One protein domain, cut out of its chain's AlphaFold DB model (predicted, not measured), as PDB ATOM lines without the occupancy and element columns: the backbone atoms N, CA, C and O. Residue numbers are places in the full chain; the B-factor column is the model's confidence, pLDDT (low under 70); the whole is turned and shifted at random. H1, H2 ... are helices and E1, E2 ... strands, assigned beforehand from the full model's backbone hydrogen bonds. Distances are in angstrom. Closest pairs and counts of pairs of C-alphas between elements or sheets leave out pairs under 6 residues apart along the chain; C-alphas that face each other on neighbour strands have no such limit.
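Overview. This is residues 2 to 66 of the 86 residues of a protein of Sorangium cellulosum (UniProt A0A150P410). A long, loose model has a small two-stranded ladder toward each end: E1 with E4, beside which H1 sticks out with residues 2 to 9, and the hairpin of E2 and E3, whose long loop, residues 31 to 50, folds back from it. Two links, residues 18 to 26 and 55 to 60, run between the ladders. The printed part has 65 residues, with one named helix and four named strands in the order H1, E1, E2, E3, E4; both sheets, E1 - E4 and E2 - E3, are antiparallel. The class is mixed, helices and strands, with under half of the residues in named elements. The whole is loose, with a radius of gyration of the C-alphas of 14.7 A, and elongated, spanning 41 by 22 by 18 A.

Arrangement. H1, residues 2 to 13, has every O i to N i+4 pair within hydrogen-bond range. A tight link joins it to E1, residues 14 to 17, the antiparallel neighbour of E4, residues 61 to 65, at 151 degrees; N 15 and O 64 are 2.9 A apart, within hydrogen-bond range. The closest C-alphas of H1 and E4 are those of His 13 and Ile 65, 5.7 A apart. E2, residues 27 to 30, and E3, residues 51 to 54, form an antiparallel hairpin at 151 degrees, with N 30 and O 51 2.8 A apart, within hydrogen-bond range. H1 is apart from E2 and E3, and E1 and E4 are apart from both too.

Along the chain. H1 begins at C-alpha 2, (176.948, 256.738, 193.109), and is 17.3 A long. E1 measures 9.5 A, E2 10.2 A, E3 10.1 A and E4 10.2 A, ending at C-alpha 65, (181.284, 236.331, 187.349).

Size, cuts and confidence. The C-alphas farthest apart, of Gly 5 and Gly 47, are 42.2 A apart. The printed part has no cut, and the link from E2 to E3 is long. The mean pLDDT of the printed part is 93.2; residue 2 is under 70.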
ATOM      1  N   VAL A   2     177.270 257.606 194.280       67.50
ATOM      2  CA  VAL A   2     176.948 256.738 193.109       67.50
ATOM      3  C   VAL A   2     178.089 255.790 192.706       67.50
ATOM      4  O   VAL A   2     177.887 254.590 192.547       67.50
ATOM      5  N   HIS A   3     179.317 256.307 192.625       78.94
ATOM      6  CA  HIS A   3     180.471 255.504 192.209       78.94
ATOM      7  C   HIS A   3     180.814 254.391 193.207       78.94
ATOM      8  O   HIS A   3     181.343 253.353 192.820       78.94
ATOM      9  N   GLU A   4     180.497 254.588 194.486       82.44
ATOM     10  CA  GLU A   4     180.761 253.610 195.537       82.44
ATOM     11  C   GLU A   4     179.761 252.452 195.484       82.44
ATOM     12  O   GLU A   4     180.172 251.294 195.537       82.44
ATOM     13  N   GLY A   5     178.472 252.754 195.285       83.75
ATOM     14  CA  GLY A   5     177.428 251.744 195.100       83.75
ATOM     15  C   GLY A   5     177.711 250.839 193.900       83.75
ATOM     16  O   GLY A   5     177.742 249.617 194.049       83.75
ATOM     17  N   CYS A   6     178.034 251.426 192.743       85.00
ATOM     18  CA  CYS A   6     178.400 250.661 191.547       85.00
ATOM     19  C   CYS A   6     179.666 249.823 191.766       85.00
ATOM     20  O   CYS A   6     179.719 248.655 191.383       85.00
ATOM     21  N   ARG A   7     180.688 250.391 192.426       87.44
ATOM     22  CA  ARG A   7     181.923 249.663 192.746       87.44
ATOM     23  C   ARG A   7     181.653 248.469 193.656       87.44
ATOM     24  O   ARG A   7     182.251 247.415 193.448       87.44
ATOM     25  N   ARG A   8     180.783 248.634 194.655       87.75
ATOM     26  CA  ARG A   8     180.388 247.562 195.570       87.75
ATOM     27  C   ARG A   8     179.657 246.456 194.818       87.75
ATOM     28  O   ARG A   8     180.095 245.318 194.901       87.75
ATOM     29  N   ALA A   9     178.638 246.793 194.027       87.56
ATOM     30  CA  ALA A   9     177.889 245.816 193.233       87.56
ATOM     31  C   ALA A   9     178.802 245.005 192.295       87.56
ATOM     32  O   ALA A   9     178.764 243.777 192.300       87.56
ATOM     33  N   LEU A  10     179.697 245.673 191.558       90.12
ATOM     34  CA  LEU A  10     180.661 244.995 190.686       90.12
ATOM     35  C   LEU A  10     181.587 244.052 191.461       90.12
ATOM     36  O   LEU A  10     181.824 242.936 191.017       90.12
ATOM     37  N   ARG A  11     182.097 244.464 192.627       88.75
ATOM     38  CA  ARG A  11     182.982 243.620 193.451       88.75
ATOM     39  C   ARG A  11     182.259 242.452 194.116       88.75
ATOM     40  O   ARG A  11     182.893 241.427 194.337       88.75
ATOM     41  N   SER A  12     180.972 242.598 194.422       92.06
ATOM     42  CA  SER A  12     180.157 241.516 194.980       92.06
ATOM     43  C   SER A  12     179.935 240.377 193.984       92.06
ATOM     44  O   SER A  12     179.763 239.238 194.404       92.06
ATOM     45  N   HIS A  13     179.943 240.675 192.680       93.06
ATOM     46  CA  HIS A  13     179.547 239.717 191.644       93.06
ATOM     47  C   HIS A  13     180.634 239.398 190.616       93.06
ATOM     48  O   HIS A  13     180.481 238.440 189.863       93.06
ATOM     49  N   ALA A  14     181.726 240.158 190.551       94.94
ATOM     50  CA  ALA A  14     182.797 239.929 189.591       94.94
ATOM     51  C   ALA A  14     184.178 239.988 190.247       94.94
ATOM     52  O   ALA A  14     184.539 240.948 190.934       94.94
ATOM     53  N   LYS A  15     185.003 238.979 189.951       95.38
ATOM     54  CA  LYS A  15     186.440 239.021 190.222       95.38
ATOM     55  C   LYS A  15     187.116 239.753 189.068       95.38
ATOM     56  O   LYS A  15     187.191 239.225 187.963       95.38
ATOM     57  N   LEU A  16     187.584 240.972 189.320       95.06
ATOM     58  CA  LEU A  16     188.209 241.815 188.301       95.06
ATOM     59  C   LEU A  16     189.731 241.660 188.301       95.06
ATOM     60  O   LEU A  16     190.355 241.662 189.362       95.06
ATOM     61  N   ALA A  17     190.320 241.614 187.109       96.25
ATOM     62  CA  ALA A  17     191.761 241.656 186.885       96.25
ATOM     63  C   ALA A  17     192.093 242.606 185.727       96.25
ATOM     64  O   ALA A  17     191.231 242.870 184.882       96.25
ATOM     65  N   PRO A  18     193.320 243.141 185.659       97.12
ATOM     66  CA  PRO A  18     193.715 243.950 184.521       97.12
ATOM     67  C   PRO A  18     193.854 243.075 183.268       97.12
ATOM     68  O   PRO A  18     194.227 241.904 183.349       97.12
ATOM     69  N   VAL A  19     193.581 243.651 182.097       97.38
ATOM     70  CA  VAL A  19     193.813 242.964 180.813       97.38
ATOM     71  C   VAL A  19     195.318 242.868 180.541       97.38
ATOM     72  O   VAL A  19     195.814 241.830 180.110       97.38
ATOM     73  N   ARG A  20     196.061 243.938 180.856       96.50
ATOM     74  CA  ARG A  20     197.525 244.021 180.737       96.50
ATOM     75  C   ARG A  20     198.215 243.998 182.102       96.50
ATOM     76  O   ARG A  20     197.769 244.619 183.071       96.50
ATOM     77  N   ARG A  21     199.323 243.262 182.200       95.69
ATOM     78  CA  ARG A  21     200.051 243.055 183.466       95.69
ATOM     79  C   ARG A  21     201.154 244.083 183.702       95.69
ATOM     80  O   ARG A  21     201.581 244.238 184.841       95.69
ATOM     81  N   GLU A  22     201.573 244.774 182.656       97.06
ATOM     82  CA  GLU A  22     202.518 245.879 182.726       97.06
ATOM     83  C   GLU A  22     201.908 247.074 183.469       97.06
ATOM     84  O   GLU A  22     200.687 247.238 183.503       97.06
ATOM     85  N   ASP A  23     202.751 247.913 184.063       96.94
ATOM     86  CA  ASP A  23     202.293 249.112 184.759       96.94
ATOM     87  C   ASP A  23     201.828 250.205 183.794       96.94
ATOM     88  O   ASP A  23     202.286 250.318 182.653       96.94
ATOM     89  N   GLU A  24     200.904 251.043 184.264       96.69
ATOM     90  CA  GLU A  24     200.517 252.242 183.525       96.69
ATOM     91  C   GLU A  24     201.729 253.176 183.419       96.69
ATOM     92  O   GLU A  24     202.441 253.416 184.393       96.69
ATOM     93  N   GLY A  25     202.000 253.672 182.214       97.06
ATOM     94  CA  GLY A  25     203.224 254.402 181.891       97.06
ATOM     95  C   GLY A  25     204.344 253.536 181.301       97.06
ATOM     96  O   GLY A  25     205.287 254.091 180.733       97.06
ATOM     97  N   ALA A  26     204.238 252.204 181.346       97.50
ATOM     98  CA  ALA A  26     205.218 251.326 180.715       97.50
ATOM     99  C   ALA A  26     205.176 251.435 179.181       97.50
ATOM    100  O   ALA A  26     204.111 251.569 178.568       97.50
ATOM    101  N   LYS A  27     206.352 251.339 178.550       97.50
ATOM    102  CA  LYS A  27     206.464 251.180 177.096       97.50
ATOM    103  C   LYS A  27     206.078 249.752 176.722       97.50
ATOM    104  O   LYS A  27     206.622 248.806 177.286       97.50
ATOM    105  N   VAL A  28     205.176 249.607 175.759       96.25
ATOM    106  CA  VAL A  28     204.692 248.312 175.274       96.25
ATOM    107  C   VAL A  28     204.788 248.239 173.755       96.25
ATOM    108  O   VAL A  28     204.623 249.246 173.059       96.25
ATOM    109  N   THR A  29     205.023 247.030 173.255       96.12
ATOM    110  CA  THR A  29     204.916 246.696 171.834       96.12
ATOM    111  C   THR A  29     203.701 245.794 171.639       96.12
ATOM    112  O   THR A  29     203.490 244.850 172.404       96.12
ATOM    113  N   LEU A  30     202.875 246.112 170.650       95.12
ATOM    114  CA  LEU A  30     201.706 245.338 170.255       95.12
ATOM    115  C   LEU A  30     201.968 244.746 168.881       95.12
ATOM    116  O   LEU A  30     201.956 245.465 167.882       95.12
ATOM    117  N   GLU A  31     202.216 243.445 168.855       95.88
ATOM    118  CA  GLU A  31     202.459 242.698 167.627       95.88
ATOM    119  C   GLU A  31     201.206 242.600 166.749       95.88
ATOM    120  O   GLU A  31     200.075 242.872 167.175       95.88
ATOM    121  N   ALA A  32     201.411 242.197 165.495       93.44
ATOM    122  CA  ALA A  32     200.305 241.859 164.610       93.44
ATOM    123  C   ALA A  32     199.448 240.738 165.227       93.44
ATOM    124  O   ALA A  32     199.966 239.822 165.862       93.44
ATOM    125  N   GLY A  33     198.128 240.824 165.049       93.06
ATOM    126  CA  GLY A  33     197.184 239.860 165.627       93.06
ATOM    127  C   GLY A  33     196.757 240.148 167.071       93.06
ATOM    128  O   GLY A  33     196.106 239.301 167.678       93.06
ATOM    129  N   TYR A  34     197.078 241.322 167.634       93.81
ATOM    130  CA  TYR A  34     196.477 241.744 168.905       93.81
ATOM    131  C   TYR A  34     194.942 241.818 168.796       93.81
ATOM    132  O   TYR A  34     194.398 242.134 167.740       93.81
ATOM    133  N   SER A  35     194.241 241.553 169.902       94.25
ATOM    134  CA  SER A  35     192.776 241.597 169.963       94.25
ATOM    135  C   SER A  35     192.262 243.035 170.147       94.25
ATOM    136  O   SER A  35     192.507 243.628 171.205       94.25
ATOM    137  N   PRO A  36     191.491 243.601 169.194       91.88
ATOM    138  CA  PRO A  36     190.891 244.930 169.350       91.88
ATOM    139  C   PRO A  36     189.804 244.988 170.433       91.88
ATOM    140  O   PRO A  36     189.451 246.070 170.895       91.88
ATOM    141  N   ALA A  37     189.273 243.832 170.851       94.56
ATOM    142  CA  ALA A  37     188.336 243.738 171.969       94.56
ATOM    143  C   ALA A  37     189.034 243.896 173.333       94.56
ATOM    144  O   ALA A  37     188.403 244.304 174.304       94.56
ATOM    145  N   GLU A  38     190.331 243.584 173.411       95.25
ATOM    146  CA  GLU A  38     191.128 243.694 174.639       95.25
ATOM    147  C   GLU A  38     191.938 244.992 174.694       95.25
ATOM    148  O   GLU A  38     192.212 245.505 175.780       95.25
ATOM    149  N   ILE A  39     192.341 245.529 173.537       96.12
ATOM    150  CA  ILE A  39     193.247 246.673 173.454       96.12
ATOM    151  C   ILE A  39     192.717 247.688 172.446       96.12
ATOM    152  O   ILE A  39     192.616 247.418 171.252       96.12
ATOM    153  N   LYS A  40     192.453 248.901 172.934       95.62
ATOM    154  CA  LYS A  40     192.123 250.059 172.104       95.62
ATOM    155  C   LYS A  40     193.378 250.896 171.862       95.62
ATOM    156  O   LYS A  40     193.961 251.417 172.812       95.62
ATOM    157  N   LEU A  41     193.764 251.065 170.599       95.56
ATOM    158  CA  LEU A  41     194.789 252.039 170.213       95.56
ATOM    159  C   LEU A  41     194.219 253.465 170.333       95.56
ATOM    160  O   LEU A  41     193.067 253.710 169.975       95.56
ATOM    161  N   ILE A  42     195.014 254.397 170.859       94.44
ATOM    162  CA  ILE A  42     194.627 255.802 171.070       94.44
ATOM    163  C   ILE A  42     195.725 256.743 170.556       94.44
ATOM    164  O   ILE A  42     196.905 256.404 170.638       94.44
ATOM    165  N   GLY A  43     195.341 257.932 170.081       91.12
ATOM    166  CA  GLY A  43     196.248 258.926 169.490       91.12
ATOM    167  C   GLY A  43     196.213 258.920 167.960       91.12
ATOM    168  O   GLY A  43     195.204 258.539 167.370       91.12
ATOM    169  N   ASP A  44     197.310 259.350 167.332       90.69
ATOM    170  CA  ASP A  44     197.493 259.269 165.880       90.69
ATOM    171  C   ASP A  44     197.925 257.849 165.492       90.69
ATOM    172  O   ASP A  44     199.100 257.481 165.550       90.69
ATOM    173  N   VAL A  45     196.933 257.009 165.205       89.62
ATOM    174  CA  VAL A  45     197.131 255.597 164.888       89.62
ATOM    175  C   VAL A  45     197.184 255.448 163.374       89.62
ATOM    176  O   VAL A  45     196.154 255.435 162.703       89.62
ATOM    177  N   SER A  46     198.392 255.306 162.838       89.62
ATOM    178  CA  SER A  46     198.638 255.059 161.418       89.62
ATOM    179  C   SER A  46     199.594 253.880 161.216       89.62
ATOM    180  O   SER A  46     200.297 253.450 162.134       89.62
ATOM    181  N   GLY A  47     199.589 253.317 160.006       90.50
ATOM    182  CA  GLY A  47     200.399 252.150 159.657       90.50
ATOM    183  C   GLY A  47     199.880 250.827 160.231       90.50
ATOM    184  O   GLY A  47     198.761 250.722 160.739       90.50
ATOM    185  N   SER A  48     200.710 249.792 160.113       91.44
ATOM    186  CA  SER A  48     200.427 248.432 160.572       91.44
ATOM    187  C   SER A  48     201.268 248.070 161.792       91.44
ATOM    188  O   SER A  48     202.331 248.643 162.027       91.44
ATOM    189  N   ALA A  49     200.807 247.073 162.546       91.19
ATOM    190  CA  ALA A  49     201.579 246.482 163.629       91.19
ATOM    191  C   ALA A  49     202.978 246.012 163.143       91.19
ATOM    192  O   ALA A  49     203.119 245.643 161.971       91.19
ATOM    193  N   PRO A  50     203.999 245.989 164.020       94.62
ATOM    194  CA  PRO A  50     203.915 246.215 165.461       94.62
ATOM    195  C   PRO A  50     203.753 247.689 165.857       94.62
ATOM    196  O   PRO A  50     204.511 248.556 165.422       94.62
ATOM    197  N   TYR A  51     202.802 247.967 166.751       95.50
ATOM    198  CA  TYR A  51     202.624 249.295 167.341       95.50
ATOM    199  C   TYR A  51     203.483 249.433 168.595       95.50
ATOM    200  O   TYR A  51     203.518 248.534 169.432       95.50
ATOM    201  N   ARG A  52     204.152 250.576 168.760       94.94
ATOM    202  CA  ARG A  52     204.934 250.898 169.960       94.94
ATOM    203  C   ARG A  52     204.338 252.117 170.641       94.94
ATOM    204  O   ARG A  52     204.169 253.154 170.010       94.94
ATOM    205  N   GLY A  53     204.031 251.992 171.926       94.81
ATOM    206  CA  GLY A  53     203.358 253.048 172.669       94.81
ATOM    207  C   GLY A  53     203.557 252.941 174.173       94.81
ATOM    208  O   GLY A  53     204.363 252.152 174.661       94.81
ATOM    209  N   VAL A  54     202.815 253.766 174.903       96.94
ATOM    210  CA  VAL A  54     202.790 253.768 176.367       96.94
ATOM    211  C   VAL A  54     201.434 253.259 176.827       96.94
ATOM    212  O   VAL A  54     200.407 253.783 176.393       96.94
ATOM    213  N   LEU A  55     201.422 252.269 177.717       97.44
ATOM    214  CA  LEU A  55     200.191 251.745 178.296       97.44
ATOM    215  C   LEU A  55     199.556 252.812 179.198       97.44
ATOM    216  O   LEU A  55     200.066 253.093 180.278       97.44
ATOM    217  N   ARG A  56     198.471 253.449 178.747       97.25
ATOM    218  CA  ARG A  56     197.800 254.517 179.517       97.25
ATOM    219  C   ARG A  56     196.818 253.993 180.548       97.25
ATOM    220  O   ARG A  56     196.712 254.574 181.616       97.25
ATOM    221  N   HIS A  57     196.124 252.913 180.221       97.19
ATOM    222  CA  HIS A  57     195.219 252.214 181.121       97.19
ATOM    223  C   HIS A  57     195.338 250.719 180.857       97.19
ATOM    224  O   HIS A  57     195.374 250.299 179.699       97.19
ATOM    225  N   ARG A  58     195.412 249.912 181.916       96.88
ATOM    226  CA  ARG A  58     195.642 248.457 181.803       96.88
ATOM    227  C   ARG A  58     194.417 247.660 181.349       96.88
ATOM    228  O   ARG A  58     194.520 246.446 181.161       96.88
ATOM    229  N   GLY A  59     193.270 248.320 181.201       95.88
ATOM    230  CA  GLY A  59     191.984 247.667 180.991       95.88
ATOM    231  C   GLY A  59     191.508 246.911 182.234       95.88
ATOM    232  O   GLY A  59     192.240 246.739 183.208       95.88
ATOM    233  N   TRP A  60     190.271 246.431 182.183       95.75
ATOM    234  CA  TRP A  60     189.694 245.545 183.191       95.75
ATOM    235  C   TRP A  60     188.981 244.394 182.496       95.75
ATOM    236  O   TRP A  60     188.255 244.610 181.528       95.75
ATOM    237  N   ARG A  61     189.158 243.182 183.014       95.75
ATOM    238  CA  ARG A  61     188.362 242.012 182.653       95.75
ATOM    239  C   ARG A  61     187.763 241.387 183.901       95.75
ATOM    240  O   ARG A  61     188.361 241.453 184.974       95.75
ATOM    241  N   ALA A  62     186.618 240.738 183.745       95.88
ATOM    242  CA  ALA A  62     186.147 239.786 184.738       95.88
ATOM    243  C   ALA A  62     186.870 238.450 184.514       95.88
ATOM    244  O   ALA A  62     186.770 237.866 183.440       95.88
ATOM    245  N   GLU A  63     187.620 237.980 185.508       95.81
ATOM    246  CA  GLU A  63     188.149 236.607 185.532       95.81
ATOM    247  C   GLU A  63     187.061 235.604 185.913       95.81
ATOM    248  O   GLU A  63     187.095 234.455 185.487       95.81
ATOM    249  N   ALA A  64     186.106 236.044 186.731       95.25
ATOM    250  CA  ALA A  64     184.951 235.260 187.132       95.25
ATOM    251  C   ALA A  64     183.757 236.184 187.370       95.25
ATOM    252  O   ALA A  64     183.925 237.306 187.859       95.25
ATOM    253  N   ILE A  65     182.563 235.688 187.053       95.06
ATOM    254  CA  ILE A  65     181.284 236.331 187.349       95.06
ATOM    255  C   ILE A  65     180.445 235.336 188.152       95.06
ATOM    256  O   ILE A  65     180.284 234.188 187.744       95.06
ATOM    257  N   SER A  66     179.922 235.776 189.292       91.88
ATOM    258  CA  SER A  66     179.020 235.021 190.155       91.88
ATOM    259  C   SER A  66     177.783 235.869 190.423       91.88
ATOM    260  O   SER A  66     177.784 236.789 191.248       91.88
TER     261      SER A  66